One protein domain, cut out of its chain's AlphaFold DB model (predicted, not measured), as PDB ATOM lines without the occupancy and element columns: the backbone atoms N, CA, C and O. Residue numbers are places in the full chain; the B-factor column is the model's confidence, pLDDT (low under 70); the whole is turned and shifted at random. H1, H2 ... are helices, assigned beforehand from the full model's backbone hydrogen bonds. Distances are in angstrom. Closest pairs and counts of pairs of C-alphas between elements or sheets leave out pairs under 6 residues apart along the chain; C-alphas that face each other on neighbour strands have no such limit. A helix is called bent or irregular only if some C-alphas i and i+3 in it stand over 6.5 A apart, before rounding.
ATOM      1  N   ASN A   2     149.153 173.071 242.818       57.31
ATOM      2  CA  ASN A   2     150.481 173.548 242.350       57.31
ATOM      3  C   ASN A   2     151.312 172.475 241.614       57.31
ATOM      4  O   ASN A   2     151.981 172.783 240.634       57.31
ATOM      5  N   GLY A   3     151.230 171.210 242.042       58.84
ATOM      6  CA  GLY A   3     151.905 170.092 241.368       58.84
ATOM      7  C   GLY A   3     151.303 169.709 240.009       58.84
ATOM      8  O   GLY A   3     152.017 169.217 239.142       58.84
ATOM      9  N   ASP A   4     150.008 169.959 239.803       59.09
ATOM     10  CA  ASP A   4     149.322 169.624 238.548       59.09
ATOM     11  C   ASP A   4     149.600 170.691 237.486       59.09
ATOM     12  O   ASP A   4     149.919 170.350 236.350       59.09
ATOM     13  N   VAL A   5     149.572 171.971 237.887       61.12
ATOM     14  CA  VAL A   5     149.917 173.120 237.033       61.12
ATOM     15  C   VAL A   5     151.381 173.057 236.600       61.12
ATOM     16  O   VAL A   5     151.670 173.210 235.418       61.12
ATOM     17  N   SER A   6     152.315 172.771 237.513       64.44
ATOM     18  CA  SER A   6     153.732 172.654 237.146       64.44
ATOM     19  C   SER A   6     153.978 171.477 236.201       64.44
ATOM     20  O   SER A   6     154.699 171.625 235.216       64.44
ATOM     21  N   ARG A   7     153.328 170.326 236.426       62.91
ATOM     22  CA  ARG A   7     153.462 169.142 235.563       62.91
ATOM     23  C   ARG A   7     152.862 169.357 234.170       62.91
ATOM     24  O   ARG A   7     153.492 168.950 233.196       62.91
ATOM     25  N   SER A   8     151.690 169.988 234.052       72.50
ATOM     26  CA  SER A   8     151.075 170.271 232.747       72.50
ATOM     27  C   SER A   8     151.820 171.360 231.977       72.50
ATOM     28  O   SER A   8     152.062 171.207 230.782       72.50
ATOM     29  N   SER A   9     152.229 172.435 232.656       79.69
ATOM     30  CA  SER A   9     152.941 173.548 232.023       79.69
ATOM     31  C   SER A   9     154.339 173.144 231.566       79.69
ATOM     32  O   SER A   9     154.780 173.593 230.513       79.69
ATOM     33  N   ARG A  10     155.013 172.242 232.290       82.12
ATOM     34  CA  ARG A  10     156.356 171.773 231.928       82.12
ATOM     35  C   ARG A  10     156.412 171.149 230.536       82.12
ATOM     36  O   ARG A  10     157.348 171.425 229.807       82.12
ATOM     37  N   GLY A  11     155.412 170.362 230.133       84.38
ATOM     38  CA  GLY A  11     155.384 169.785 228.782       84.38
ATOM     39  C   GLY A  11     155.295 170.850 227.684       84.38
ATOM     40  O   GLY A  11     155.969 170.745 226.663       84.38
ATOM     41  N   VAL A  12     154.506 171.902 227.916       87.44
ATOM     42  CA  VAL A  12     154.358 173.025 226.979       87.44
ATOM     43  C   VAL A  12     155.628 173.872 226.931       87.44
ATOM     44  O   VAL A  12     156.104 174.184 225.846       87.44
ATOM     45  N   PHE A  13     156.209 174.217 228.083       91.31
ATOM     46  CA  PHE A  13     157.451 174.993 228.134       91.31
ATOM     47  C   PHE A  13     158.654 174.216 227.591       91.31
ATOM     48  O   PHE A  13     159.509 174.806 226.934       91.31
ATOM     49  N   ASP A  14     158.700 172.897 227.779       91.44
ATOM     50  CA  ASP A  14     159.730 172.053 227.173       91.44
ATOM     51  C   ASP A  14     159.639 172.078 225.643       91.44
ATOM     52  O   ASP A  14     160.642 172.293 224.969       91.44
ATOM     53  N   GLN A  15     158.431 171.983 225.080       89.25
ATOM     54  CA  GLN A  15     158.235 172.182 223.642       89.25
ATOM     55  C   GLN A  15     158.611 173.602 223.204       89.25
ATOM     56  O   GLN A  15     159.273 173.765 222.186       89.25
ATOM     57  N   LEU A  16     158.229 174.622 223.976       91.00
ATOM     58  CA  LEU A  16     158.476 176.026 223.646       91.00
ATOM     59  C   LEU A  16     159.971 176.377 223.597       91.00
ATOM     60  O   LEU A  16     160.375 177.169 222.749       91.00
ATOM     61  N   TYR A  17     160.783 175.815 224.497       94.44
ATOM     62  CA  TYR A  17     162.197 176.172 224.639       94.44
ATOM     63  C   TYR A  17     163.174 175.150 224.051       94.44
ATOM     64  O   TYR A  17     164.273 175.527 223.622       94.44
ATOM     65  N   ASN A  18     162.814 173.867 224.040       94.62
ATOM     66  CA  ASN A  18     163.738 172.770 223.742       94.62
ATOM     67  C   ASN A  18     163.400 172.007 222.450       94.62
ATOM     68  O   ASN A  18     164.133 171.084 222.094       94.62
ATOM     69  N   SER A  19     162.356 172.395 221.705       92.38
ATOM     70  CA  SER A  19     162.121 171.835 220.371       92.38
ATOM     71  C   SER A  19     163.207 172.241 219.371       92.38
ATOM     72  O   SER A  19     163.913 173.242 219.528       92.38
ATOM     73  N   GLN A  20     163.296 171.495 218.269       90.94
ATOM     74  CA  GLN A  20     164.022 171.961 217.091       90.94
ATOM     75  C   GLN A  20     163.424 173.297 216.614       90.94
ATOM     76  O   GLN A  20     162.206 173.482 216.653       90.94
ATOM     77  N   ASP A  21     164.283 174.234 216.213       89.94
ATOM     78  CA  ASP A  21     163.913 175.591 215.785       89.94
ATOM     79  C   ASP A  21     163.110 176.408 216.821       89.94
ATOM     80  O   ASP A  21     162.395 177.339 216.446       89.94
ATOM     81  N   ALA A  22     163.222 176.082 218.118       91.50
ATOM     82  CA  ALA A  22     162.465 176.732 219.193       91.50
ATOM     83  C   ALA A  22     162.546 178.265 219.144       91.50
ATOM     84  O   ALA A  22     161.511 178.915 219.182       91.50
ATOM     85  N   GLU A  23     163.735 178.849 218.959       90.75
ATOM     86  CA  GLU A  23     163.922 180.309 218.877       90.75
ATOM     87  C   GLU A  23     163.097 180.942 217.744       90.75
ATOM     88  O   GLU A  23     162.372 181.921 217.938       90.75
ATOM     89  N   LYS A  24     163.140 180.333 216.554       87.69
ATOM     90  CA  LYS A  24     162.370 180.789 215.393       87.69
ATOM     91  C   LYS A  24     160.871 180.700 215.671       87.69
ATOM     92  O   LYS A  24     160.127 181.635 215.373       87.69
ATOM     93  N   TRP A  25     160.419 179.586 216.240       86.50
ATOM     94  CA  TRP A  25     159.014 179.405 216.596       86.50
ATOM     95  C   TRP A  25     158.564 180.350 217.703       86.50
ATOM     96  O   TRP A  25     157.425 180.813 217.659       86.50
ATOM     97  N   PHE A  26     159.441 180.672 218.645       88.50
ATOM     98  CA  PHE A  26     159.179 181.579 219.752       88.50
ATOM     99  C   PHE A  26     158.833 182.978 219.235       88.50
ATOM    100  O   PHE A  26     157.752 183.495 219.525       88.50
ATOM    101  N   GLY A  27     159.679 183.543 218.366       85.00
ATOM    102  CA  GLY A  27     159.420 184.839 217.730       85.00
ATOM    103  C   GLY A  27     158.169 184.843 216.840       85.00
ATOM    104  O   GLY A  27     157.394 185.800 216.855       85.00
ATOM    105  N   LEU A  28     157.927 183.756 216.096       86.44
ATOM    106  CA  LEU A  28     156.758 183.631 215.216       86.44
ATOM    107  C   LEU A  28     155.433 183.522 215.981       86.44
ATOM    108  O   LEU A  28     154.425 184.084 215.545       86.44
ATOM    109  N   HIS A  29     155.408 182.799 217.101       87.50
ATOM    110  CA  HIS A  29     154.186 182.603 217.877       87.50
ATOM    111  C   HIS A  29     153.907 183.770 218.816       87.50
ATOM    112  O   HIS A  29     152.745 184.127 218.986       87.50
ATOM    113  N   LEU A  30     154.929 184.425 219.364       92.06
ATOM    114  CA  LEU A  30     154.779 185.597 220.230       92.06
ATOM    115  C   LEU A  30     154.814 186.895 219.407       92.06
ATOM    116  O   LEU A  30     155.559 187.834 219.693       92.06
ATOM    117  N   ASN A  31     153.996 186.940 218.352       91.25
ATOM    118  CA  ASN A  31     154.008 187.990 217.330       91.25
ATOM    119  C   ASN A  31     152.973 189.110 217.527       91.25
ATOM    120  O   ASN A  31     152.950 190.060 216.749       91.25
ATOM    121  N   SER A  32     152.120 189.016 218.546       93.06
ATOM    122  CA  SER A  32     151.168 190.070 218.908       93.06
ATOM    123  C   SER A  32     151.321 190.460 220.370       93.06
ATOM    124  O   SER A  32     151.891 189.714 221.169       93.06
ATOM    125  N   ILE A  33     150.797 191.636 220.725       94.12
ATOM    126  CA  ILE A  33     150.845 192.119 222.104       94.12
ATOM    127  C   ILE A  33     150.147 191.154 223.073       94.12
ATOM    128  O   ILE A  33     150.682 190.885 224.144       94.12
ATOM    129  N   ASP A  34     149.017 190.570 222.668       94.88
ATOM    130  CA  ASP A  34     148.234 189.673 223.518       94.88
ATOM    131  C   ASP A  34     148.961 188.362 223.753       94.88
ATOM    132  O   ASP A  34     149.105 187.941 224.892       94.88
ATOM    133  N   LYS A  35     149.530 187.767 222.698       95.25
ATOM    134  CA  LYS A  35     150.288 186.517 222.828       95.25
ATOM    135  C   LYS A  35     151.530 186.695 223.698       95.25
ATOM    136  O   LYS A  35     151.871 185.798 224.461       95.25
ATOM    137  N   ARG A  36     152.194 187.854 223.611       96.25
ATOM    138  CA  ARG A  36     153.323 188.206 224.490       96.25
ATOM    139  C   ARG A  36     152.862 188.345 225.937       96.25
ATOM    140  O   ARG A  36     153.458 187.732 226.813       96.25
ATOM    141  N   ALA A  37     151.780 189.085 226.176       96.94
ATOM    142  CA  ALA A  37     151.213 189.257 227.509       96.94
ATOM    143  C   ALA A  37     150.724 187.928 228.115       96.94
ATOM    144  O   ALA A  37     150.928 187.685 229.303       96.94
ATOM    145  N   ASP A  38     150.118 187.051 227.313       95.75
ATOM    146  CA  ASP A  38     149.699 185.703 227.714       95.75
ATOM    147  C   ASP A  38     150.905 184.831 228.068       95.75
ATOM    148  O   ASP A  38     150.886 184.146 229.091       95.75
ATOM    149  N   PHE A  39     151.965 184.884 227.257       95.81
ATOM    150  CA  PHE A  39     153.225 184.208 227.548       95.81
ATOM    151  C   PHE A  39     153.835 184.705 228.860       95.81
ATOM    152  O   PHE A  39     154.165 183.885 229.712       95.81
ATOM    153  N   PHE A  40     153.922 186.022 229.073       97.50
ATOM    154  CA  PHE A  40     154.439 186.582 230.323       97.50
ATOM    155  C   PHE A  40     153.625 186.110 231.534       97.50
ATOM    156  O   PHE A  40     154.207 185.616 232.496       97.50
ATOM    157  N   GLY A  41     152.291 186.146 231.468       96.00
ATOM    158  CA  GLY A  41     151.446 185.662 232.565       96.00
ATOM    159  C   GLY A  41     151.505 184.145 232.777       96.00
ATOM    160  O   GLY A  41     151.404 183.655 233.903       96.00
ATOM    161  N   ALA A  42     151.676 183.359 231.712       94.50
ATOM    162  CA  ALA A  42     151.892 181.918 231.822       94.50
ATOM    163  C   ALA A  42     153.239 181.597 232.485       94.50
ATOM    164  O   ALA A  42     153.282 180.742 233.374       94.50
ATOM    165  N   SER A  43     154.304 182.299 232.095       95.38
ATOM    166  CA  SER A  43     155.642 182.154 232.670       95.38
ATOM    167  C   SER A  43     155.667 182.585 234.134       95.38
ATOM    168  O   SER A  43     156.146 181.826 234.966       95.38
ATOM    169  N   ASP A  44     155.055 183.718 234.493       96.19
ATOM    170  CA  ASP A  44     154.935 184.170 235.888       96.19
ATOM    171  C   ASP A  44     154.257 183.114 236.778       96.19
ATOM    172  O   ASP A  44     154.794 182.712 237.812       96.19
ATOM    173  N   ARG A  45     153.117 182.566 236.332       93.56
ATOM    174  CA  ARG A  45     152.424 181.483 237.051       93.56
ATOM    175  C   ARG A  45     153.274 180.221 237.177       93.56
ATOM    176  O   ARG A  45     153.224 179.560 238.217       93.56
ATOM    177  N   TYR A  46     154.031 179.867 236.140       92.75
ATOM    178  CA  TYR A  46     154.931 178.719 236.184       92.75
ATOM    179  C   TYR A  46     156.059 178.934 237.199       92.75
ATOM    180  O   TYR A  46     156.206 178.108 238.103       92.75
ATOM    181  N   GLU A  47     156.771 180.059 237.122       92.75
ATOM    182  CA  GLU A  47     157.873 180.408 238.026       92.75
ATOM    183  C   GLU A  47     157.411 180.468 239.493       92.75
ATOM    184  O   GLU A  47     158.087 179.945 240.387       92.75
ATOM    185  N   GLN A  48     156.215 181.010 239.754       91.25
ATOM    186  CA  GLN A  48     155.593 180.978 241.083       91.25
ATOM    187  C   GLN A  48     155.268 179.549 241.539       91.25
ATOM    188  O   GLN A  48     155.494 179.209 242.702       91.25
ATOM    189  N   SER A  49     154.773 178.689 240.642       90.12
ATOM    190  CA  SER A  49     154.407 177.304 240.978       90.12
ATOM    191  C   SER A  49     155.604 176.431 241.363       90.12
ATOM    192  O   SER A  49     155.450 175.523 242.182       90.12
ATOM    193  N   ILE A  50     156.786 176.714 240.800       90.00
ATOM    194  CA  ILE A  50     158.038 176.011 241.111       90.00
ATOM    195  C   ILE A  50     158.858 176.704 242.208       90.00
ATOM    196  O   ILE A  50     159.897 176.186 242.608       90.00
ATOM    197  N   GLY A  51     158.399 177.856 242.711       89.69
ATOM    198  CA  GLY A  51     159.075 178.602 243.773       89.69
ATOM    199  C   GLY A  51     160.375 179.284 243.336       89.69
ATOM    200  O   GLY A  51     161.233 179.522 244.179       89.69
ATOM    201  N   SER A  52     160.521 179.599 242.044       90.19
ATOM    202  CA  SER A  52     161.708 180.257 241.476       90.19
ATOM    203  C   SER A  52     161.918 181.661 242.047       90.19
ATOM    204  O   SER A  52     163.036 182.060 242.352       90.19
ATOM    205  N   GLY A  53     160.822 182.398 242.258       90.75
ATOM    206  CA  GLY A  53     160.850 183.754 242.808       90.75
ATOM    207  C   GLY A  53     161.180 184.848 241.792       90.75
ATOM    208  O   GLY A  53     161.202 186.014 242.185       90.75
ATOM    209  N   ALA A  54     161.407 184.501 240.519       96.12
ATOM    210  CA  ALA A  54     161.545 185.458 239.423       96.12
ATOM    211  C   ALA A  54     160.259 186.282 239.259       96.12
ATOM    212  O   ALA A  54     159.152 185.747 239.343       96.12
ATOM    213  N   ARG A  55     160.403 187.592 239.046       97.06
ATOM    214  CA  ARG A  55     159.295 188.562 238.997       97.06
ATOM    215  C   ARG A  55     159.179 189.273 237.660       97.06
ATOM    216  O   ARG A  55     158.155 189.910 237.410       97.06
ATOM    217  N   TRP A  56     160.207 189.201 236.812       98.00
ATOM    218  CA  TRP A  56     160.253 189.952 235.559       98.00
ATOM    219  C   TRP A  56     159.058 189.639 234.656       98.00
ATOM    220  O   TRP A  56     158.437 190.563 234.134       98.00
ATOM    221  N   PHE A  57     158.651 188.369 234.559       98.06
ATOM    222  CA  PHE A  57     157.481 187.971 233.771       98.06
ATOM    223  C   PHE A  57     156.181 188.624 234.258       98.06
ATOM    224  O   PHE A  57     155.451 189.196 233.450       98.06
ATOM    225  N   GLY A  58     155.914 188.627 235.567       97.38
ATOM    226  CA  GLY A  58     154.736 189.296 236.127       97.38
ATOM    227  C   GLY A  58     154.765 190.816 235.915       97.38
ATOM    228  O   GLY A  58     153.734 191.435 235.646       97.38
ATOM    229  N   GLY A  59     155.954 191.428 235.966       97.00
ATOM    230  CA  GLY A  59     156.152 192.834 235.605       97.00
ATOM    231  C   GLY A  59     155.835 193.119 234.131       97.00
ATOM    232  O   GLY A  59     155.105 194.065 233.828       97.00
ATOM    233  N   ALA A  60     156.326 192.278 233.221       97.31
ATOM    234  CA  ALA A  60     156.096 192.406 231.783       97.31
ATOM    235  C   ALA A  60     154.618 192.193 231.401       97.31
ATOM    236  O   ALA A  60     154.070 192.953 230.594       97.31
ATOM    237  N   GLU A  61     153.934 191.217 232.013       97.31
ATOM    238  CA  GLU A  61     152.483 191.033 231.854       97.31
ATOM    239  C   GLU A  61     151.726 192.280 232.325       97.31
ATOM    240  O   GLU A  61     150.870 192.804 231.604       97.31
ATOM    241  N   PHE A  62     152.069 192.786 233.513       96.12
ATOM    242  CA  PHE A  62     151.433 193.964 234.084       96.12
ATOM    243  C   PHE A  62     151.575 195.186 233.176       96.12
ATOM    244  O   PHE A  62     150.567 195.808 232.852       96.12
ATOM    245  N   VAL A  63     152.786 195.512 232.714       94.19
ATOM    246  CA  VAL A  63     153.013 196.645 231.795       94.19
ATOM    247  C   VAL A  63     152.269 196.446 230.476       94.19
ATOM    248  O   VAL A  63     151.732 197.400 229.921       94.19
ATOM    249  N   SER A  64     152.148 195.214 229.986       95.12
ATOM    250  CA  SER A  64     151.404 194.949 228.749       95.12
ATOM    251  C   SER A  64     149.911 195.273 228.882       95.12
ATOM    252  O   SER A  64     149.312 195.783 227.933       95.12
ATOM    253  N   ARG A  65     149.324 195.019 230.061       95.06
ATOM    254  CA  ARG A  65     147.882 195.155 230.340       95.06
ATOM    255  C   ARG A  65     147.523 196.329 231.250       95.06
ATOM    256  O   ARG A  65     146.368 196.450 231.642       95.06
ATOM    257  N   ALA A  66     148.465 197.182 231.646       89.94
ATOM    258  CA  ALA A  66     148.181 198.251 232.599       89.94
ATOM    259  C   ALA A  66     147.117 199.219 232.055       89.94
ATOM    260  O   ALA A  66     147.083 199.560 230.867       89.94
ATOM    261  N   ARG A  67     146.238 199.686 232.946       84.12
ATOM    262  CA  ARG A  67     145.229 200.695 232.612       84.12
ATOM    263  C   ARG A  67     145.927 202.022 232.315       84.12
ATOM    264  O   ARG A  67     146.785 202.430 233.094       84.12
ATOM    265  N   LEU A  68     145.539 202.707 231.237       80.12
ATOM    266  CA  LEU A  68     146.059 204.014 230.779       80.12
ATOM    267  C   LEU A  68     147.536 204.048 230.349       80.12
ATOM    268  O   LEU A  68     147.860 204.797 229.436       80.12
ATOM    269  N   THR A  69     148.410 203.270 230.983       82.88
ATOM    270  CA  THR A  69     149.866 203.251 230.745       82.88
ATOM    271  C   THR A  69     150.343 201.980 230.048       82.88
ATOM    272  O   THR A  69     151.520 201.871 229.714       82.88
ATOM    273  N   GLY A  70     149.454 201.005 229.845       82.88
ATOM    274  CA  GLY A  70     149.832 199.733 229.254       82.88
ATOM    275  C   GLY A  70     149.965 199.769 227.738       82.88
ATOM    276  O   GLY A  70     149.497 200.682 227.058       82.88
ATOM    277  N   LEU A  71     150.599 198.727 227.207       88.19
ATOM    278  CA  LEU A  71     150.968 198.612 225.792       88.19
ATOM    279  C   LEU A  71     149.828 198.083 224.903       88.19
ATOM    280  O   LEU A  71     150.037 197.734 223.737       88.19
ATOM    281  N   GLY A  72     148.607 198.020 225.428       87.06
ATOM    282  CA  GLY A  72     147.425 197.708 224.642       87.06
ATOM    283  C   GLY A  72     147.149 196.222 224.451       87.06
ATOM    284  O   GLY A  72     146.477 195.886 223.479       87.06
ATOM    285  N   ALA A  73     147.662 195.350 225.327       90.25
ATOM    286  CA  ALA A  73     147.133 193.991 225.438       90.25
ATOM    287  C   ALA A  73     145.702 194.023 225.992       90.25
ATOM    288  O   ALA A  73     145.324 194.942 226.722       90.25
ATOM    289  N   ASP A  74     144.907 193.007 225.701       86.56
ATOM    290  CA  ASP A  74     143.571 192.879 226.260       86.56
ATOM    291  C   ASP A  74     143.604 192.776 227.791       86.56
ATOM    292  O   ASP A  74     144.541 192.271 228.407       86.56
ATOM    293  N   GLY A  75     142.560 193.275 228.442       80.62
ATOM    294  CA  GLY A  75     142.495 193.360 229.900       80.62
ATOM    295  C   GLY A  75     142.774 194.763 230.439       80.62
ATOM    296  O   GLY A  75     143.456 195.585 229.831       80.62
ATOM    297  N   ASN A  76     142.134 195.063 231.574       83.88
ATOM    298  CA  ASN A  76     142.185 196.350 232.282       83.88
ATOM    299  C   ASN A  76     142.022 197.601 231.381       83.88
ATOM    300  O   ASN A  76     142.578 198.662 231.660       83.88
ATOM    301  N   ALA A  77     141.259 197.466 230.288       84.56
ATOM    302  CA  ALA A  77     141.041 198.480 229.253       84.56
ATOM    303  C   ALA A  77     142.310 198.991 228.534       84.56
ATOM    304  O   ALA A  77     142.251 200.040 227.889       84.56
ATOM    305  N   SER A  78     143.435 198.268 228.607       85.38
ATOM    306  CA  SER A  78     144.710 198.735 228.053       85.38
ATOM    307  C   SER A  78     144.638 198.957 226.542       85.38
ATOM    308  O   SER A  78     145.080 200.001 226.065       85.38
ATOM    309  N   SER A  79     144.011 198.044 225.787       84.06
ATOM    310  CA  SER A  79     143.821 198.178 224.333       84.06
ATOM    311  C   SER A  79     143.088 199.468 223.945       84.06
ATOM    312  O   SER A  79     143.549 200.199 223.066       84.06
ATOM    313  N   TYR A  80     142.014 199.823 224.660       81.31
ATOM    314  CA  TYR A  80     141.283 201.078 224.453       81.31
ATOM    315  C   TYR A  80     142.118 202.311 224.796       81.31
ATOM    316  O   TYR A  80     142.132 203.282 224.039       81.31
ATOM    317  N   THR A  81     142.809 202.296 225.937       82.19
ATOM    318  CA  THR A  81     143.581 203.463 226.377       82.19
ATOM    319  C   THR A  81     144.823 203.683 225.522       82.19
ATOM    320  O   THR A  81     145.151 204.829 225.224       82.19
ATOM    321  N   PHE A  82     145.461 202.604 225.065       84.44
ATOM    322  CA  PHE A  82     146.570 202.669 224.121       84.44
ATOM    323  C   PHE A  82     146.104 203.204 222.765       84.44
ATOM    324  O   PHE A  82     146.727 204.115 222.226       84.44
ATOM    325  N   ALA A  83     144.973 202.709 222.245       84.12
ATOM    326  CA  ALA A  83     144.396 203.224 221.006       84.12
ATOM    327  C   ALA A  83     144.110 204.730 221.114       84.12
ATOM    328  O   ALA A  83     144.543 205.497 220.255       84.12
ATOM    329  N   LEU A  84     143.482 205.183 222.204       82.06
ATOM    330  CA  LEU A  84     143.239 206.608 222.434       82.06
ATOM    331  C   LEU A  84     144.550 207.410 222.517       82.06
ATOM    332  O   LEU A  84     144.674 208.429 221.845       82.06
ATOM    333  N   GLY A  85     145.539 206.940 223.282       77.69
ATOM    334  CA  GLY A  85     146.847 207.594 223.395       77.69
ATOM    335  C   GLY A  85     147.586 207.685 222.057       77.69
ATOM    336  O   GLY A  85     148.156 208.725 221.736       77.69
ATOM    337  N   SER A  86     147.513 206.636 221.237       78.12
ATOM    338  CA  SER A  86     148.115 206.616 219.902       78.12
ATOM    339  C   SER A  86     147.425 207.583 218.934       78.12
ATOM    340  O   SER A  86     148.106 208.273 218.183       78.12
ATOM    341  N   LEU A  87     146.092 207.715 218.990       78.31
ATOM    342  CA  LEU A  87     145.346 208.686 218.182       78.31
ATOM    343  C   LEU A  87     145.662 210.129 218.586       78.31
ATOM    344  O   LEU A  87     145.738 211.007 217.728       78.31
ATOM    345  N   LEU A  88     145.896 210.377 219.878       76.25
ATOM    346  CA  LEU A  88     146.342 211.682 220.372       76.25
ATOM    347  C   LEU A  88     147.763 212.043 219.900       76.25
ATOM    348  O   LEU A  88     148.110 213.221 219.896       76.25
ATOM    349  N   ALA A  89     148.556 211.072 219.426       69.56
ATOM    350  CA  ALA A  89     149.823 211.332 218.737       69.56
ATOM    351  C   ALA A  89     149.634 211.855 217.292       69.56
ATOM    352  O   ALA A  89     150.616 212.141 216.600       69.56
ATOM    353  N   GLY A  90     148.386 212.006 216.828       69.81
ATOM    354  CA  GLY A  90     148.042 212.606 215.542       69.81
ATOM    355  C   GLY A  90     148.540 211.778 214.358       69.81
ATOM    356  O   GLY A  90     148.357 210.564 214.313       69.81
ATOM    357  N   TRP A  91     149.194 212.427 213.390       66.25
ATOM    358  CA  TRP A  91     149.739 211.761 212.196       66.25
ATOM    359  C   TRP A  91     150.801 210.695 212.508       66.25
ATOM    360  O   TRP A  91     151.108 209.875 211.652       66.25
ATOM    361  N   ASN A  92     151.309 210.654 213.742       69.31
ATOM    362  CA  ASN A  92     152.305 209.689 214.194       69.31
ATOM    363  C   ASN A  92     151.700 208.393 214.753       69.31
ATOM    364  O   ASN A  92     152.444 207.541 215.231       69.31
ATOM    365  N   ALA A  93     150.373 208.228 214.732       73.44
ATOM    366  CA  ALA A  93     149.720 207.045 215.290       73.44
ATOM    367  C   ALA A  93     150.262 205.732 214.689       73.44
ATOM    368  O   ALA A  93     150.479 204.776 215.428       73.44
ATOM    369  N   MET A  94     150.537 205.694 213.377       74.62
ATOM    370  CA  MET A  94     151.097 204.512 212.704       74.62
ATOM    371  C   MET A  94     152.479 204.138 213.269       74.62
ATOM    372  O   MET A  94     152.677 202.991 213.669       74.62
ATOM    373  N   ASP A  95     153.367 205.120 213.436       85.69
ATOM    374  CA  ASP A  95     154.710 204.929 213.998       85.69
ATOM    375  C   ASP A  95     154.674 204.378 215.433       85.69
ATOM    376  O   ASP A  95     155.548 203.607 215.819       85.69
ATOM    377  N   ILE A  96     153.653 204.719 216.229       87.38
ATOM    378  CA  ILE A  96     153.487 204.195 217.596       87.38
ATOM    379  C   ILE A  96     153.112 202.703 217.591       87.38
ATOM    380  O   ILE A  96     153.589 201.935 218.433       87.38
ATOM    381  N   TYR A  97     152.285 202.252 216.645       90.00
ATOM    382  CA  TYR A  97     151.979 200.824 216.508       90.00
ATOM    383  C   TYR A  97     153.182 200.029 215.988       90.00
ATOM    384  O   TYR A  97     153.421 198.920 216.476       90.00
ATOM    385  N   GLU A  98     153.943 200.595 215.048       92.75
ATOM    386  CA  GLU A  98     155.185 199.999 214.546       92.75
ATOM    387  C   GLU A  98     156.252 199.911 215.636       92.75
ATOM    388  O   GLU A  98     156.782 198.825 215.873       92.75
ATOM    389  N   TRP A  99     156.475 201.006 216.368       93.69
ATOM    390  CA  TRP A  99     157.341 201.056 217.545       93.69
ATOM    391  C   TRP A  99     157.029 199.919 218.509       93.69
ATOM    392  O   TRP A  99     157.910 199.144 218.873       93.69
ATOM    393  N   ARG A 100     155.761 199.787 218.906       93.56
ATOM    394  CA  ARG A 100     155.331 198.759 219.853       93.56
ATOM    395  C   ARG A 100     155.555 197.349 219.302       93.56
ATOM    396  O   ARG A 100     155.966 196.451 220.040       93.56
ATOM    397  N   SER A 101     155.253 197.144 218.021       94.69
ATOM    398  CA  SER A 101     155.447 195.859 217.352       94.69
ATOM    399  C   SER A 101     156.923 195.459 217.362       94.69
ATOM    400  O   SER A 101     157.251 194.372 217.849       94.69
ATOM    401  N   GLU A 102     157.802 196.361 216.911       96.19
ATOM    402  CA  GLU A 102     159.251 196.156 216.839       96.19
ATOM    403  C   GLU A 102     159.873 196.017 218.228       96.19
ATOM    404  O   GLU A 102     160.646 195.090 218.449       96.19
ATOM    405  N   ALA A 103     159.477 196.849 219.193       95.81
ATOM    406  CA  ALA A 103     159.956 196.773 220.571       95.81
ATOM    407  C   ALA A 103     159.654 195.402 221.182       95.81
ATOM    408  O   ALA A 103     160.554 194.729 221.682       95.81
ATOM    409  N   GLY A 104     158.410 194.927 221.080       95.50
ATOM    410  CA  GLY A 104     158.083 193.615 221.624       95.50
ATOM    411  C   GLY A 104     158.734 192.460 220.847       95.50
ATOM    412  O   GLY A 104     159.067 191.454 221.461       95.50
ATOM    413  N   SER A 105     158.969 192.583 219.534       95.62
ATOM    414  CA  SER A 105     159.717 191.566 218.772       95.62
ATOM    415  C   SER A 105     161.177 191.513 219.218       95.62
ATOM    416  O   SER A 105     161.712 190.431 219.447       95.62
ATOM    417  N   THR A 106     161.801 192.675 219.407       95.88
ATOM    418  CA  THR A 106     163.162 192.804 219.934       95.88
ATOM    419  C   THR A 106     163.273 192.192 221.325       95.88
ATOM    420  O   THR A 106     164.186 191.405 221.557       95.88
ATOM    421  N   LEU A 107     162.329 192.474 222.228       95.88
ATOM    422  CA  LEU A 107     162.285 191.886 223.571       95.88
ATOM    423  C   LEU A 107     162.171 190.356 223.521       95.88
ATOM    424  O   LEU A 107     162.942 189.664 224.180       95.88
ATOM    425  N   ILE A 108     161.236 189.823 222.731       95.25
ATOM    426  CA  ILE A 108     161.009 188.375 222.624       95.25
ATOM    427  C   ILE A 108     162.235 187.659 222.057       95.25
ATOM    428  O   ILE A 108     162.648 186.639 222.602       95.25
ATOM    429  N   ASN A 109     162.836 188.206 221.000       93.75
ATOM    430  CA  ASN A 109     163.973 187.578 220.338       93.75
ATOM    431  C   ASN A 109     165.249 187.680 221.187       93.75
ATOM    432  O   ASN A 109     165.925 186.681 221.397       93.75
ATOM    433  N   SER A 110     165.560 188.863 221.729       93.50
ATOM    434  CA  SER A 110     166.755 189.047 222.573       93.50
ATOM    435  C   SER A 110     166.658 188.321 223.918       93.50
ATOM    436  O   SER A 110     167.673 187.883 224.455       93.50
ATOM    437  N   GLY A 111     165.445 188.158 224.455       95.00
ATOM    438  CA  GLY A 111     165.207 187.481 225.726       95.00
ATOM    439  C   GLY A 111     165.190 185.953 225.644       95.00
ATOM    440  O   GLY A 111     165.342 185.313 226.682       95.00
ATOM    441  N   PHE A 112     165.027 185.357 224.453       95.69
ATOM    442  CA  PHE A 112     164.779 183.917 224.290       95.69
ATOM    443  C   PHE A 112     165.777 183.038 225.054       95.69
ATOM    444  O   PHE A 112     165.370 182.225 225.884       95.69
ATOM    445  N   GLU A 113     167.077 183.238 224.830       95.56
ATOM    446  CA  GLU A 113     168.120 182.440 225.482       95.56
ATOM    447  C   GLU A 113     168.126 182.625 227.004       95.56
ATOM    448  O   GLU A 113     168.322 181.663 227.747       95.56
ATOM    449  N   ASN A 114     167.842 183.834 227.499       96.06
ATOM    450  CA  ASN A 114     167.793 184.086 228.938       96.06
ATOM    451  C   ASN A 114     166.545 183.464 229.595       96.06
ATOM    452  O   ASN A 114     166.642 182.938 230.706       96.06
ATOM    453  N   PHE A 115     165.399 183.465 228.902       96.81
ATOM    454  CA  PHE A 115     164.181 182.771 229.341       96.81
ATOM    455  C   PHE A 115     164.386 181.254 229.369       96.81
ATOM    456  O   PHE A 115     164.079 180.597 230.363       96.81
ATOM    457  N   LYS A 116     164.966 180.703 228.300       96.06
ATOM    458  CA  LYS A 116     165.300 179.282 228.190       96.06
ATOM    459  C   LYS A 116     166.290 178.847 229.267       96.06
ATOM    460  O   LYS A 116     166.123 177.780 229.857       96.06
ATOM    461  N   ALA A 117     167.313 179.657 229.535       96.25
ATOM    462  CA  ALA A 117     168.297 179.375 230.571       96.25
ATOM    463  C   ALA A 117     167.664 179.336 231.969       96.25
ATOM    464  O   ALA A 117     167.952 178.400 232.716       96.25
ATOM    465  N   LEU A 118     166.779 180.288 232.296       96.44
ATOM    466  CA  LEU A 118     166.023 180.260 233.553       96.44
ATOM    467  C   LEU A 118     165.179 178.988 233.658       96.44
ATOM    468  O   LEU A 118     165.262 178.286 234.662       96.44
ATOM    469  N   TYR A 119     164.426 178.660 232.608       95.06
ATOM    470  CA  TYR A 119     163.561 177.481 232.590       95.06
ATOM    471  C   TYR A 119     164.342 176.169 232.793       95.06
ATOM    472  O   TYR A 119     163.930 175.313 233.577       95.06
ATOM    473  N   ASN A 120     165.474 176.007 232.100       94.94
ATOM    474  CA  ASN A 120     166.235 174.755 232.110       94.94
ATOM    475  C   ASN A 120     167.127 174.592 233.348       94.94
ATOM    476  O   ASN A 120     167.290 173.473 233.836       94.94
ATOM    477  N   ASN A 121     167.722 175.682 233.839       94.25
ATOM    478  CA  ASN A 121     168.786 175.622 234.846       94.25
ATOM    479  C   ASN A 121     168.417 176.298 236.174       94.25
ATOM    480  O   ASN A 121     169.130 176.124 237.162       94.25
ATOM    481  N   GLY A 122     167.332 177.075 236.206       92.56
ATOM    482  CA  GLY A 122     167.062 178.014 237.286       92.56
ATOM    483  C   GLY A 122     168.100 179.139 237.350       92.56
ATOM    484  O   GLY A 122     169.072 179.187 236.590       92.56
ATOM    485  N   ALA A 123     167.895 180.071 238.276       93.81
ATOM    486  CA  ALA A 123     168.845 181.134 238.578       93.81
ATOM    487  C   ALA A 123     168.585 181.701 239.979       93.81
ATOM    488  O   ALA A 123     167.554 181.427 240.589       93.81
ATOM    489  N   ASP A 124     169.504 182.538 240.469       95.38
ATOM    490  CA  ASP A 124     169.145 183.497 241.515       95.38
ATOM    491  C   ASP A 124     168.126 184.489 240.922       95.38
ATOM    492  O   ASP A 124     168.471 185.201 239.971       95.38
ATOM    493  N   PRO A 125     166.884 184.538 241.435       95.06
ATOM    494  CA  PRO A 125     165.795 185.248 240.771       95.06
ATOM    495  C   PRO A 125     166.030 186.756 240.707       95.06
ATOM    496  O   PRO A 125     165.733 187.384 239.697       95.06
ATOM    497  N   VAL A 126     166.628 187.337 241.751       96.44
ATOM    498  CA  VAL A 126     166.893 188.779 241.819       96.44
ATOM    499  C   VAL A 126     167.940 189.182 240.783       96.44
ATOM    500  O   VAL A 126     167.729 190.121 240.013       96.44
ATOM    501  N   ARG A 127     169.065 188.459 240.726       96.00
ATOM    502  CA  ARG A 127     170.112 188.699 239.724       96.00
ATOM    503  C   ARG A 127     169.598 188.465 238.312       96.00
ATOM    504  O   ARG A 127     169.942 189.240 237.421       96.00
ATOM    505  N   TRP A 128     168.797 187.422 238.109       97.31
ATOM    506  CA  TRP A 128     168.226 187.118 236.803       97.31
ATOM    507  C   TRP A 128     167.260 188.206 236.336       97.31
ATOM    508  O   TRP A 128     167.427 188.711 235.230       97.31
ATOM    509  N   ASP A 129     166.327 188.635 237.189       97.81
ATOM    510  CA  ASP A 129     165.359 189.686 236.871       97.81
ATOM    511  C   ASP A 129     166.050 191.008 236.505       97.81
ATOM    512  O   ASP A 129     165.705 191.646 235.510       97.81
ATOM    513  N   ILE A 130     167.047 191.427 237.297       96.81
ATOM    514  CA  ILE A 130     167.789 192.673 237.051       96.81
ATOM    515  C   ILE A 130     168.601 192.573 235.760       96.81
ATOM    516  O   ILE A 130     168.660 193.540 234.999       96.81
ATOM    517  N   LYS A 131     169.223 191.418 235.497       96.31
ATOM    518  CA  LYS A 131     169.946 191.182 234.245       96.31
ATOM    519  C   LYS A 131     168.994 191.232 233.051       96.31
ATOM    520  O   LYS A 131     169.264 191.970 232.111       96.31
ATOM    521  N   GLN A 132     167.874 190.511 233.116       97.56
ATOM    522  CA  GLN A 132     166.860 190.493 232.065       97.56
ATOM    523  C   GLN A 132     166.337 191.904 231.775       97.56
ATOM    524  O   GLN A 132     166.269 192.297 230.615       97.56
ATOM    525  N   LEU A 133     166.035 192.686 232.817       97.25
ATOM    526  CA  LEU A 133     165.609 194.079 232.678       97.25
ATOM    527  C   LEU A 133     166.668 194.935 231.966       97.25
ATOM    528  O   LEU A 133     166.337 195.690 231.057       97.25
ATOM    529  N   LYS A 134     167.941 194.841 232.362       96.38
ATOM    530  CA  LYS A 134     169.026 195.632 231.758       96.38
ATOM    531  C   LYS A 134     169.274 195.271 230.302       96.38
ATOM    532  O   LYS A 134     169.397 196.170 229.466       96.38
ATOM    533  N   ASP A 135     169.321 193.979 230.005       96.44
ATOM    534  CA  ASP A 135     169.520 193.477 228.648       96.44
ATOM    535  C   ASP A 135     168.365 193.930 227.744       96.44
ATOM    536  O   ASP A 135     168.603 194.515 226.688       96.44
ATOM    537  N   GLU A 136     167.121 193.787 228.215       96.25
ATOM    538  CA  GLU A 136     165.923 194.287 227.535       96.25
ATOM    539  C   GLU A 136     166.026 195.793 227.256       96.25
ATOM    540  O   GLU A 136     165.938 196.218 226.103       96.25
ATOM    541  N   GLN A 137     166.242 196.622 228.284       96.25
ATOM    542  CA  GLN A 137     166.250 198.077 228.104       96.25
ATOM    543  C   GLN A 137     167.393 198.551 227.194       96.25
ATOM    544  O   GLN A 137     167.222 199.541 226.468       96.25
ATOM    545  N   THR A 138     168.517 197.827 227.191       96.06
ATOM    546  CA  THR A 138     169.647 198.050 226.280       96.06
ATOM    547  C   THR A 138     169.249 197.737 224.840       96.06
ATOM    548  O   THR A 138     169.392 198.595 223.966       96.06
ATOM    549  N   SER A 139     168.686 196.553 224.580       96.06
ATOM    550  CA  SER A 139     168.237 196.155 223.239       96.06
ATOM    551  C   SER A 139     167.138 197.068 222.692       96.06
ATOM    552  O   SER A 139     167.115 197.369 221.497       96.06
ATOM    553  N   LEU A 140     166.255 197.564 223.558       96.19
ATOM    554  CA  LEU A 140     165.160 198.447 223.167       96.19
ATOM    555  C   LEU A 140     165.597 199.881 222.833       96.19
ATOM    556  O   LEU A 140     164.858 200.576 222.137       96.19
ATOM    557  N   GLN A 141     166.775 200.346 223.275       95.69
ATOM    558  CA  GLN A 141     167.189 201.747 223.089       95.69
ATOM    559  C   GLN A 141     167.187 202.169 221.611       95.69
ATOM    560  O   GLN A 141     166.689 203.244 221.281       95.69
ATOM    561  N   ASN A 142     167.688 201.314 220.716       95.50
ATOM    562  CA  ASN A 142     167.703 201.610 219.282       95.50
ATOM    563  C   ASN A 142     166.286 201.724 218.707       95.50
ATOM    564  O   ASN A 142     166.033 202.595 217.880       95.50
ATOM    565  N   VAL A 143     165.353 200.892 219.178       96.12
ATOM    566  CA  VAL A 143     163.948 200.936 218.751       96.12
ATOM    567  C   VAL A 143     163.274 202.213 219.256       96.12
ATOM    568  O   VAL A 143     162.593 202.892 218.490       96.12
ATOM    569  N   HIS A 144     163.493 202.596 220.517       94.06
ATOM    570  CA  HIS A 144     162.955 203.851 221.049       94.06
ATOM    571  C   HIS A 144     163.493 205.061 220.286       94.06
ATOM    572  O   HIS A 144     162.707 205.902 219.866       94.06
ATOM    573  N   ASN A 145     164.799 205.120 220.027       93.38
ATOM    574  CA  ASN A 145     165.393 206.222 219.271       93.38
ATOM    575  C   ASN A 145     164.854 206.285 217.837       93.38
ATOM    576  O   ASN A 145     164.542 207.368 217.355       93.38
ATOM    577  N   LYS A 146     164.701 205.134 217.172       94.00
ATOM    578  CA  LYS A 146     164.186 205.046 215.799       94.00
ATOM    579  C   LYS A 146     162.782 205.634 215.657       94.00
ATOM    580  O   LYS A 146     162.502 206.270 214.648       94.00
ATOM    581  N   TYR A 147     161.908 205.405 216.635       91.44
ATOM    582  CA  TYR A 147     160.489 205.738 216.500       91.44
ATOM    583  C   TYR A 147     160.019 206.928 217.331       91.44
ATOM    584  O   TYR A 147     159.039 207.566 216.954       91.44
ATOM    585  N   LEU A 148     160.651 207.198 218.474       89.69
ATOM    586  CA  LEU A 148     160.114 208.103 219.492       89.69
ATOM    587  C   LEU A 148     160.903 209.406 219.650       89.69
ATOM    588  O   LEU A 148     160.395 210.307 220.313       89.69
ATOM    589  N   ILE A 149     162.098 209.533 219.057       85.88
ATOM    590  CA  ILE A 149     162.960 210.714 219.255       85.88
ATOM    591  C   ILE A 149     162.270 212.020 218.839       85.88
ATOM    592  O   ILE A 149     162.338 213.004 219.565       85.88
ATOM    593  N   ASP A 150     161.502 211.987 217.749       84.88
ATOM    594  CA  ASP A 150     160.756 213.143 217.237       84.88
ATOM    595  C   ASP A 150     159.284 213.155 217.701       84.88
ATOM    596  O   ASP A 150     158.446 213.880 217.157       84.88
ATOM    597  N   LYS A 151     158.916 212.314 218.677       81.25
ATOM    598  CA  LYS A 151     157.526 212.135 219.142       81.25
ATOM    599  C   LYS A 151     157.303 212.747 220.520       81.25
ATOM    600  O   LYS A 151     156.705 212.117 221.392       81.25
ATOM    601  N   GLU A 152     157.728 213.997 220.696       81.25
ATOM    602  CA  GLU A 152     157.687 214.720 221.977       81.25
ATOM    603  C   GLU A 152     156.316 214.686 222.667       81.25
ATOM    604  O   GLU A 152     156.230 214.522 223.881       81.25
ATOM    605  N   VAL A 153     155.219 214.790 221.908       78.06
ATOM    606  CA  VAL A 153     153.859 214.728 222.471       78.06
ATOM    607  C   VAL A 153     153.586 213.362 223.100       78.06
ATOM    608  O   VAL A 153     153.062 213.288 224.209       78.06
ATOM    609  N   PHE A 154     153.957 212.275 222.422       79.06
ATOM    610  CA  PHE A 154     153.737 210.922 222.924       79.06
ATOM    611  C   PHE A 154     154.635 210.620 224.130       79.06
ATOM    612  O   PHE A 154     154.151 210.115 225.144       79.06
ATOM    613  N   THR A 155     155.922 210.970 224.055       80.75
ATOM    614  CA  THR A 155     156.875 210.739 225.152       80.75
ATOM    615  C   THR A 155     156.522 211.573 226.387       80.75
ATOM    616  O   THR A 155     156.523 211.042 227.498       80.75
ATOM    617  N   SER A 156     156.100 212.828 226.205       82.38
ATOM    618  CA  SER A 156     155.626 213.705 227.285       82.38
ATOM    619  C   SER A 156     154.327 213.208 227.923       82.38
ATOM    620  O   SER A 156     154.229 213.139 229.151       82.38
ATOM    621  N   LEU A 157     153.339 212.783 227.121       80.81
ATOM    622  CA  LEU A 157     152.097 212.201 227.642       80.81
ATOM    623  C   LEU A 157     152.360 210.919 228.436       80.81
ATOM    624  O   LEU A 157     151.762 210.730 229.494       80.81
ATOM    625  N   SER A 158     153.270 210.064 227.962       78.94
ATOM    626  CA  SER A 158     153.692 208.856 228.677       78.94
ATOM    627  C   SER A 158     154.353 209.191 230.018       78.94
ATOM    628  O   SER A 158     153.973 208.631 231.050       78.94
ATOM    629  N   GLY A 159     155.287 210.148 230.034       83.88
ATOM    630  CA  GLY A 159     155.927 210.625 231.262       83.88
ATOM    631  C   GLY A 159     154.913 211.198 232.253       83.88
ATOM    632  O   GLY A 159     154.869 210.791 233.410       83.88
ATOM    633  N   PHE A 160     154.002 212.055 231.787       83.88
ATOM    634  CA  PHE A 160     152.934 212.619 232.617       83.88
ATOM    635  C   PHE A 160     151.973 211.551 233.162       83.88
ATOM    636  O   PHE A 160     151.563 211.609 234.323       83.88
ATOM    637  N   ALA A 161     151.594 210.570 232.341       82.31
ATOM    638  CA  ALA A 161     150.686 209.501 232.745       82.31
ATOM    639  C   ALA A 161     151.312 208.573 233.796       82.31
ATOM    640  O   ALA A 161     150.592 208.033 234.630       82.31
ATOM    641  N   THR A 162     152.635 208.415 233.775       85.94
ATOM    642  CA  THR A 162     153.386 207.552 234.697       85.94
ATOM    643  C   THR A 162     153.971 208.305 235.896       85.94
ATOM    644  O   THR A 162     154.609 207.694 236.750       85.94
ATOM    645  N   ASP A 163     153.746 209.611 236.024       89.88
ATOM    646  CA  ASP A 163     154.233 210.389 237.164       89.88
ATOM    647  C   ASP A 163     153.341 210.186 238.400       89.88
ATOM    648  O   ASP A 163     152.146 210.503 238.406       89.88
ATOM    649  N   SER A 164     153.932 209.661 239.478       87.56
ATOM    650  CA  SER A 164     153.225 209.386 240.734       87.56
ATOM    651  C   SER A 164     152.700 210.642 241.437       87.56
ATOM    652  O   SER A 164     151.787 210.539 242.258       87.56
ATOM    653  N   GLU A 165     153.234 211.821 241.119       87.81
ATOM    654  CA  GLU A 165     152.867 213.095 241.751       87.81
ATOM    655  C   GLU A 165     151.682 213.787 241.060       87.81
ATOM    656  O   GLU A 165     151.132 214.766 241.576       87.81
ATOM    657  N   LYS A 166     151.247 213.291 239.895       83.25
ATOM    658  CA  LYS A 166     150.126 213.864 239.139       83.25
ATOM    659  C   LYS A 166     148.786 213.290 239.577       83.25
ATOM    660  O   LYS A 166     148.683 212.196 240.112       83.25
ATOM    661  N   VAL A 167     147.707 214.020 239.286       72.88
ATOM    662  CA  VAL A 167     146.330 213.591 239.605       72.88
ATOM    663  C   VAL A 167     145.960 212.269 238.915       72.88
ATOM    664  O   VAL A 167     145.177 211.501 239.471       72.88
ATOM    665  N   SER A 168     146.543 211.983 237.747       69.75
ATOM    666  CA  SER A 168     146.392 210.712 237.024       69.75
ATOM    667  C   SER A 168     146.770 209.499 237.878       69.75
ATOM    668  O   SER A 168     146.077 208.485 237.802       69.75
ATOM    669  N   SER A 169     147.786 209.607 238.745       76.38
ATOM    670  CA  SER A 169     148.266 208.500 239.584       76.38
ATOM    671  C   SER A 169     147.208 207.961 240.549       76.38
ATOM    672  O   SER A 169     147.226 206.779 240.880       76.38
ATOM    673  N   LYS A 170     146.218 208.783 240.934       78.44
ATOM    674  CA  LYS A 170     145.097 208.377 241.806       78.44
ATOM    675  C   LYS A 170     144.204 207.297 241.191       78.44
ATOM    676  O   LYS A 170     143.462 206.641 241.915       78.44
ATOM    677  N   PHE A 171     144.249 207.140 239.870       78.12
ATOM    678  CA  PHE A 171     143.471 206.151 239.123       78.12
ATOM    679  C   PHE A 171     144.327 204.981 238.618       78.12
ATOM    680  O   PHE A 171     143.820 204.131 237.881       78.12
ATOM    681  N   LEU A 172     145.607 204.948 238.997       81.38
ATOM    682  CA  LEU A 172     146.593 203.968 238.560       81.38
ATOM    683  C   LEU A 172     147.034 203.074 239.718       81.38
ATOM    684  O   LEU A 172     147.031 203.469 240.881       81.38
ATOM    685  N   ASP A 173     147.445 201.857 239.376       87.38
ATOM    686  CA  ASP A 173     148.171 200.986 240.297       87.38
ATOM    687  C   ASP A 173     149.530 201.645 240.616       87.38
ATOM    688  O   ASP A 173     150.165 202.262 239.755       87.38
ATOM    689  N   ASN A 174     149.979 201.553 241.869       86.75
ATOM    690  CA  ASN A 174     151.221 202.190 242.311       86.75
ATOM    691  C   ASN A 174     152.458 201.672 241.556       86.75
ATOM    692  O   ASN A 174     153.475 202.371 241.503       86.75
ATOM    693  N   ARG A 175     152.369 200.480 240.960       89.50
ATOM    694  CA  ARG A 175     153.385 199.883 240.092       89.50
ATOM    695  C   ARG A 175     153.447 200.524 238.709       89.50
ATOM    696  O   ARG A 175     154.494 200.445 238.086       89.50
ATOM    697  N   SER A 176     152.381 201.183 238.248       87.19
ATOM    698  CA  SER A 176     152.324 201.873 236.946       87.19
ATOM    699  C   SER A 176     152.987 203.252 236.940       87.19
ATOM    700  O   SER A 176     152.977 203.924 235.912       87.19
ATOM    701  N   THR A 177     153.496 203.726 238.078       90.50
ATOM    702  CA  THR A 177     154.004 205.099 238.204       90.50
ATOM    703  C   THR A 177     155.396 205.155 238.818       90.50
ATOM    704  O   THR A 177     155.843 204.183 239.419       90.50
ATOM    705  N   ILE A 178     156.091 206.285 238.717       91.81
ATOM    706  CA  ILE A 178     157.334 206.617 239.432       91.81
ATOM    707  C   ILE A 178     157.397 208.140 239.637       91.81
ATOM    708  O   ILE A 178     156.736 208.877 238.910       91.81
ATOM    709  N   SER A 179     158.135 208.623 240.641       90.31
ATOM    710  CA  SER A 179     158.311 210.073 240.845       90.31
ATOM    711  C   SER A 179     159.012 210.677 239.628       90.31
ATOM    712  O   SER A 179     160.009 210.127 239.161       90.31
ATOM    713  N   GLY A 180     158.444 211.758 239.085       89.44
ATOM    714  CA  GLY A 180     158.920 212.410 237.862       89.44
ATOM    715  C   GLY A 180     158.470 211.744 236.557       89.44
ATOM    716  O   GLY A 180     158.711 212.302 235.489       89.44
ATOM    717  N   GLY A 181     157.782 210.600 236.628       91.19
ATOM    718  CA  GLY A 181     157.346 209.844 235.456       91.19
ATOM    719  C   GLY A 181     158.467 209.073 234.760       91.19
ATOM    720  O   GLY A 181     159.641 209.168 235.112       91.19
ATOM    721  N   VAL A 182     158.085 208.261 233.775       91.69
ATOM    722  CA  VAL A 182     159.019 207.492 232.949       91.69
ATOM    723  C   VAL A 182     159.326 208.264 231.674       91.69
ATOM    724  O   VAL A 182     158.485 208.370 230.779       91.69
ATOM    725  N   ASP A 183     160.560 208.737 231.557       92.62
ATOM    726  CA  ASP A 183     161.150 209.055 230.261       92.62
ATOM    727  C   ASP A 183     161.506 207.744 229.543       92.62
ATOM    728  O   ASP A 183     162.316 206.955 230.033       92.62
ATOM    729  N   ILE A 184     160.850 207.492 228.407       90.75
ATOM    730  CA  ILE A 184     161.018 206.278 227.598       90.75
ATOM    731  C   ILE A 184     162.261 206.324 226.693       90.75
ATOM    732  O   ILE A 184     162.715 205.284 226.217       90.75
ATOM    733  N   LEU A 185     162.814 207.511 226.443       93.12
ATOM    734  CA  LEU A 185     164.049 207.678 225.677       93.12
ATOM    735  C   LEU A 185     165.281 207.540 226.578       93.12
ATOM    736  O   LEU A 185     166.330 207.097 226.107       93.12
ATOM    737  N   ASP A 186     165.149 207.841 227.872       94.88
ATOM    738  CA  ASP A 186     166.226 207.677 228.846       94.88
ATOM    739  C   ASP A 186     166.306 206.242 229.393       94.88
ATOM    740  O   ASP A 186     165.404 205.726 230.058       94.88
ATOM    741  N   TYR A 187     167.438 205.583 229.151       95.12
ATOM    742  CA  TYR A 187     167.720 204.246 229.675       95.12
ATOM    743  C   TYR A 187     167.640 204.193 231.208       95.12
ATOM    744  O   TYR A 187     167.072 203.249 231.759       95.12
ATOM    745  N   LYS A 188     168.164 205.202 231.918       95.25
ATOM    746  CA  LYS A 188     168.232 205.161 233.389       95.25
ATOM    747  C   LYS A 188     166.849 205.245 234.021       95.25
ATOM    748  O   LYS A 188     166.548 204.484 234.938       95.25
ATOM    749  N   SER A 189     166.006 206.129 233.502       95.12
ATOM    750  CA  SER A 189     164.588 206.244 233.825       95.12
ATOM    751  C   SER A 189     163.871 204.897 233.679       95.12
ATOM    752  O   SER A 189     163.233 204.430 234.629       95.12
ATOM    753  N   ARG A 190     164.057 204.207 232.545       95.44
ATOM    754  CA  ARG A 190     163.458 202.885 232.298       95.44
ATOM    755  C   ARG A 190     163.954 201.813 233.272       95.44
ATOM    756  O   ARG A 190     163.138 201.046 233.783       95.44
ATOM    757  N   ILE A 191     165.251 201.788 233.598       96.31
ATOM    758  CA  ILE A 191     165.800 200.879 234.621       96.31
ATOM    759  C   ILE A 191     165.202 201.167 236.001       96.31
ATOM    760  O   ILE A 191     164.757 200.240 236.678       96.31
ATOM    761  N   ASN A 192     165.137 202.435 236.412       95.25
ATOM    762  CA  ASN A 192     164.583 202.823 237.710       95.25
ATOM    763  C   ASN A 192     163.114 202.403 237.844       95.25
ATOM    764  O   ASN A 192     162.720 201.830 238.864       95.25
ATOM    765  N   TYR A 193     162.315 202.645 236.803       95.25
ATOM    766  CA  TYR A 193     160.931 202.192 236.753       95.25
ATOM    767  C   TYR A 193     160.826 200.667 236.811       95.25
ATOM    768  O   TYR A 193     160.098 200.142 237.654       95.25
ATOM    769  N   GLY A 194     161.591 199.954 235.979       96.00
ATOM    770  CA  GLY A 194     161.591 198.493 235.956       96.00
ATOM    771  C   GLY A 194     161.946 197.890 237.315       96.00
ATOM    772  O   GLY A 194     161.255 197.005 237.804       96.00
ATOM    773  N   CYS A 195     162.949 198.414 238.008       95.62
ATOM    774  CA  CYS A 195     163.278 197.916 239.338       95.62
ATOM    775  C   CYS A 195     162.221 198.228 240.390       95.62
ATOM    776  O   CYS A 195     161.920 197.361 241.214       95.62
ATOM    777  N   LYS A 196     161.619 199.426 240.352       95.06
ATOM    778  CA  LYS A 196     160.480 199.755 241.218       95.06
ATOM    779  C   LYS A 196     159.345 198.755 240.994       95.06
ATOM    780  O   LYS A 196     158.812 198.217 241.962       95.06
ATOM    781  N   LEU A 197     159.009 198.490 239.732       95.44
ATOM    782  CA  LEU A 197     157.968 197.549 239.323       95.44
ATOM    783  C   LEU A 197     158.219 196.138 239.880       95.44
ATOM    784  O   LEU A 197     157.285 195.493 240.352       95.44
ATOM    785  N   LEU A 198     159.473 195.683 239.876       95.94
ATOM    786  CA  LEU A 198     159.876 194.367 240.390       95.94
ATOM    787  C   LEU A 198     160.057 194.329 241.920       95.94
ATOM    788  O   LEU A 198     160.168 193.256 242.522       95.94
ATOM    789  N   GLY A 199     160.049 195.493 242.574       95.19
ATOM    790  CA  GLY A 199     160.267 195.631 244.012       95.19
ATOM    791  C   GLY A 199     161.730 195.451 244.425       95.19
ATOM    792  O   GLY A 199     161.996 194.959 245.524       95.19
ATOM    793  N   TYR A 200     162.669 195.825 243.553       95.31
ATOM    794  CA  TYR A 200     164.108 195.798 243.814       95.31
ATOM    795  C   TYR A 200     164.672 197.208 243.987       95.31
ATOM    796  O   TYR A 200     164.289 198.147 243.294       95.31
ATOM    797  N   GLY A 201     165.609 197.349 244.919       92.62
ATOM    798  CA  GLY A 201     166.336 198.579 245.203       92.62
ATOM    799  C   GLY A 201     167.834 198.468 244.917       92.62
ATOM    800  O   GLY A 201     168.344 197.446 244.454       92.62
ATOM    801  N   LEU A 202     168.559 199.540 245.247       89.56
ATOM    802  CA  LEU A 202     169.999 199.682 244.994       89.56
ATOM    803  C   LEU A 202     170.827 198.532 245.589       89.56
ATOM    804  O   LEU A 202     171.711 198.000 244.923       89.56
ATOM    805  N   ALA A 203     170.511 198.108 246.817       90.75
ATOM    806  CA  ALA A 203     171.240 197.047 247.517       90.75
ATOM    807  C   ALA A 203     171.171 195.683 246.803       90.75
ATOM    808  O   ALA A 203     172.046 194.843 246.994       90.75
ATOM    809  N   GLN A 204     170.149 195.470 245.970       91.19
ATOM    810  CA  GLN A 204     169.963 194.250 245.183       91.19
ATOM    811  C   GLN A 204     170.656 194.315 243.811       91.19
ATOM    812  O   GLN A 204     170.608 193.345 243.063       91.19
ATOM    813  N   GLY A 205     171.325 195.426 243.482       88.31
ATOM    814  CA  GLY A 205     172.017 195.620 242.205       88.31
ATOM    815  C   GLY A 205     171.189 196.354 241.149       88.31
ATOM    816  O   GLY A 205     171.601 196.420 239.987       88.31
TER     817      GLY A 205
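Overview. This is residues 2 to 205 of the 208 residues of the protein "Hemagglutinin" of Pseudomonas sp. (UniProt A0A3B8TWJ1). A long hairpin of helices, H6 and H7, lies over a shorter one, H3 and H4, and the four make a bundle with H10 packed on H7 and H4. H1 stands across one end of this body, with H2 between it and the side of H6, while H5, H8 and H9 gather at the other end. The printed part has 204 residues with ten named helices, H1 to H10 in order, and no named strand: the class is all helix. It is compact, with a radius of gyration of the C-alphas of 16.8 A and spans of 46 by 36 by 28 A.

Along the chain. Find C-alpha 2 at (150.481, 173.548, 242.350); from there H1 runs 22.9 A to residue 18, with a kink of 33 degrees near residue 12. Next come H2, residues 22 to 29, H3, residues 33 to 49 and 24.3 A long, H4, residues 56 to 65, and H5, residues 78 to 88. At C-alpha 90, (148.042, 212.606, 215.542), begins H6, which runs 46.6 A to residue 121 with a kink of 41 degrees near residue 111; it is irregular, C-alphas 91 and 94 being 7.4 A apart. H7, residues 125 to 148, is 31.7 A long, has a kink of 41 degrees near residue 142 and is only just irregular, C-alphas 139 and 142 being 6.8 A apart. Then follow H8, residues 152 to 162, H9, residues 167 to 171, and H10, residues 187 to 198, ending at C-alpha 198, (159.876, 194.367, 240.390).

Arrangement. Look first at the up and down bundle of H3, H4, H6 and H7, each running against the one before it. H6 and H7 touch as a hairpin at a shallow tilt of 26 degrees, closest at the C-alphas of Trp 99 and Tyr 147, 5.7 A. H3 and H4 form another hairpin, closest at the C-alphas of Phe 40 and Phe 57, 4.8 A. H10 touches residues 130 to 141 of H7, closest at the C-alphas of Tyr 187 and Gln 137, 6.5 A. H2 touches H6, closest at the C-alphas of Gly 27 and Asn 109, 5.9 A. H1 touches H3 with residues 2 to 9 alone, closest at the C-alphas of Asn 2 and Ser 49, 5.6 A. H5 and H6 form a hairpin, closest at the C-alphas of Ser 86 and Ala 93, 4.9 A. H8 and H9 only just touch, with 3 pairs of C-alphas within 8 A, only at the corner, closest at those of Ala 161 and Ser 168, 6.2 A. Every O i to N i+4 pair is within hydrogen-bond range in H2, H3, H4, H5, H8 and H10, against 11 of 13 in H1, 24 of 28 in H6, 18 of 20 in H7 and 0 of 1 in H9, where 2 of 2 O i to N i+3 pairs are.

Size, cuts and confidence. The C-alphas of Gly 3 and Trp 91, the two farthest apart, are 50.9 A apart. The printed part has no cut; the links H4 to H5 and H9 to H10 are long. Mean pLDDT of the printed part is 89.1; look for values under 70 at residues 2 to 7, 89 to 92 and 168.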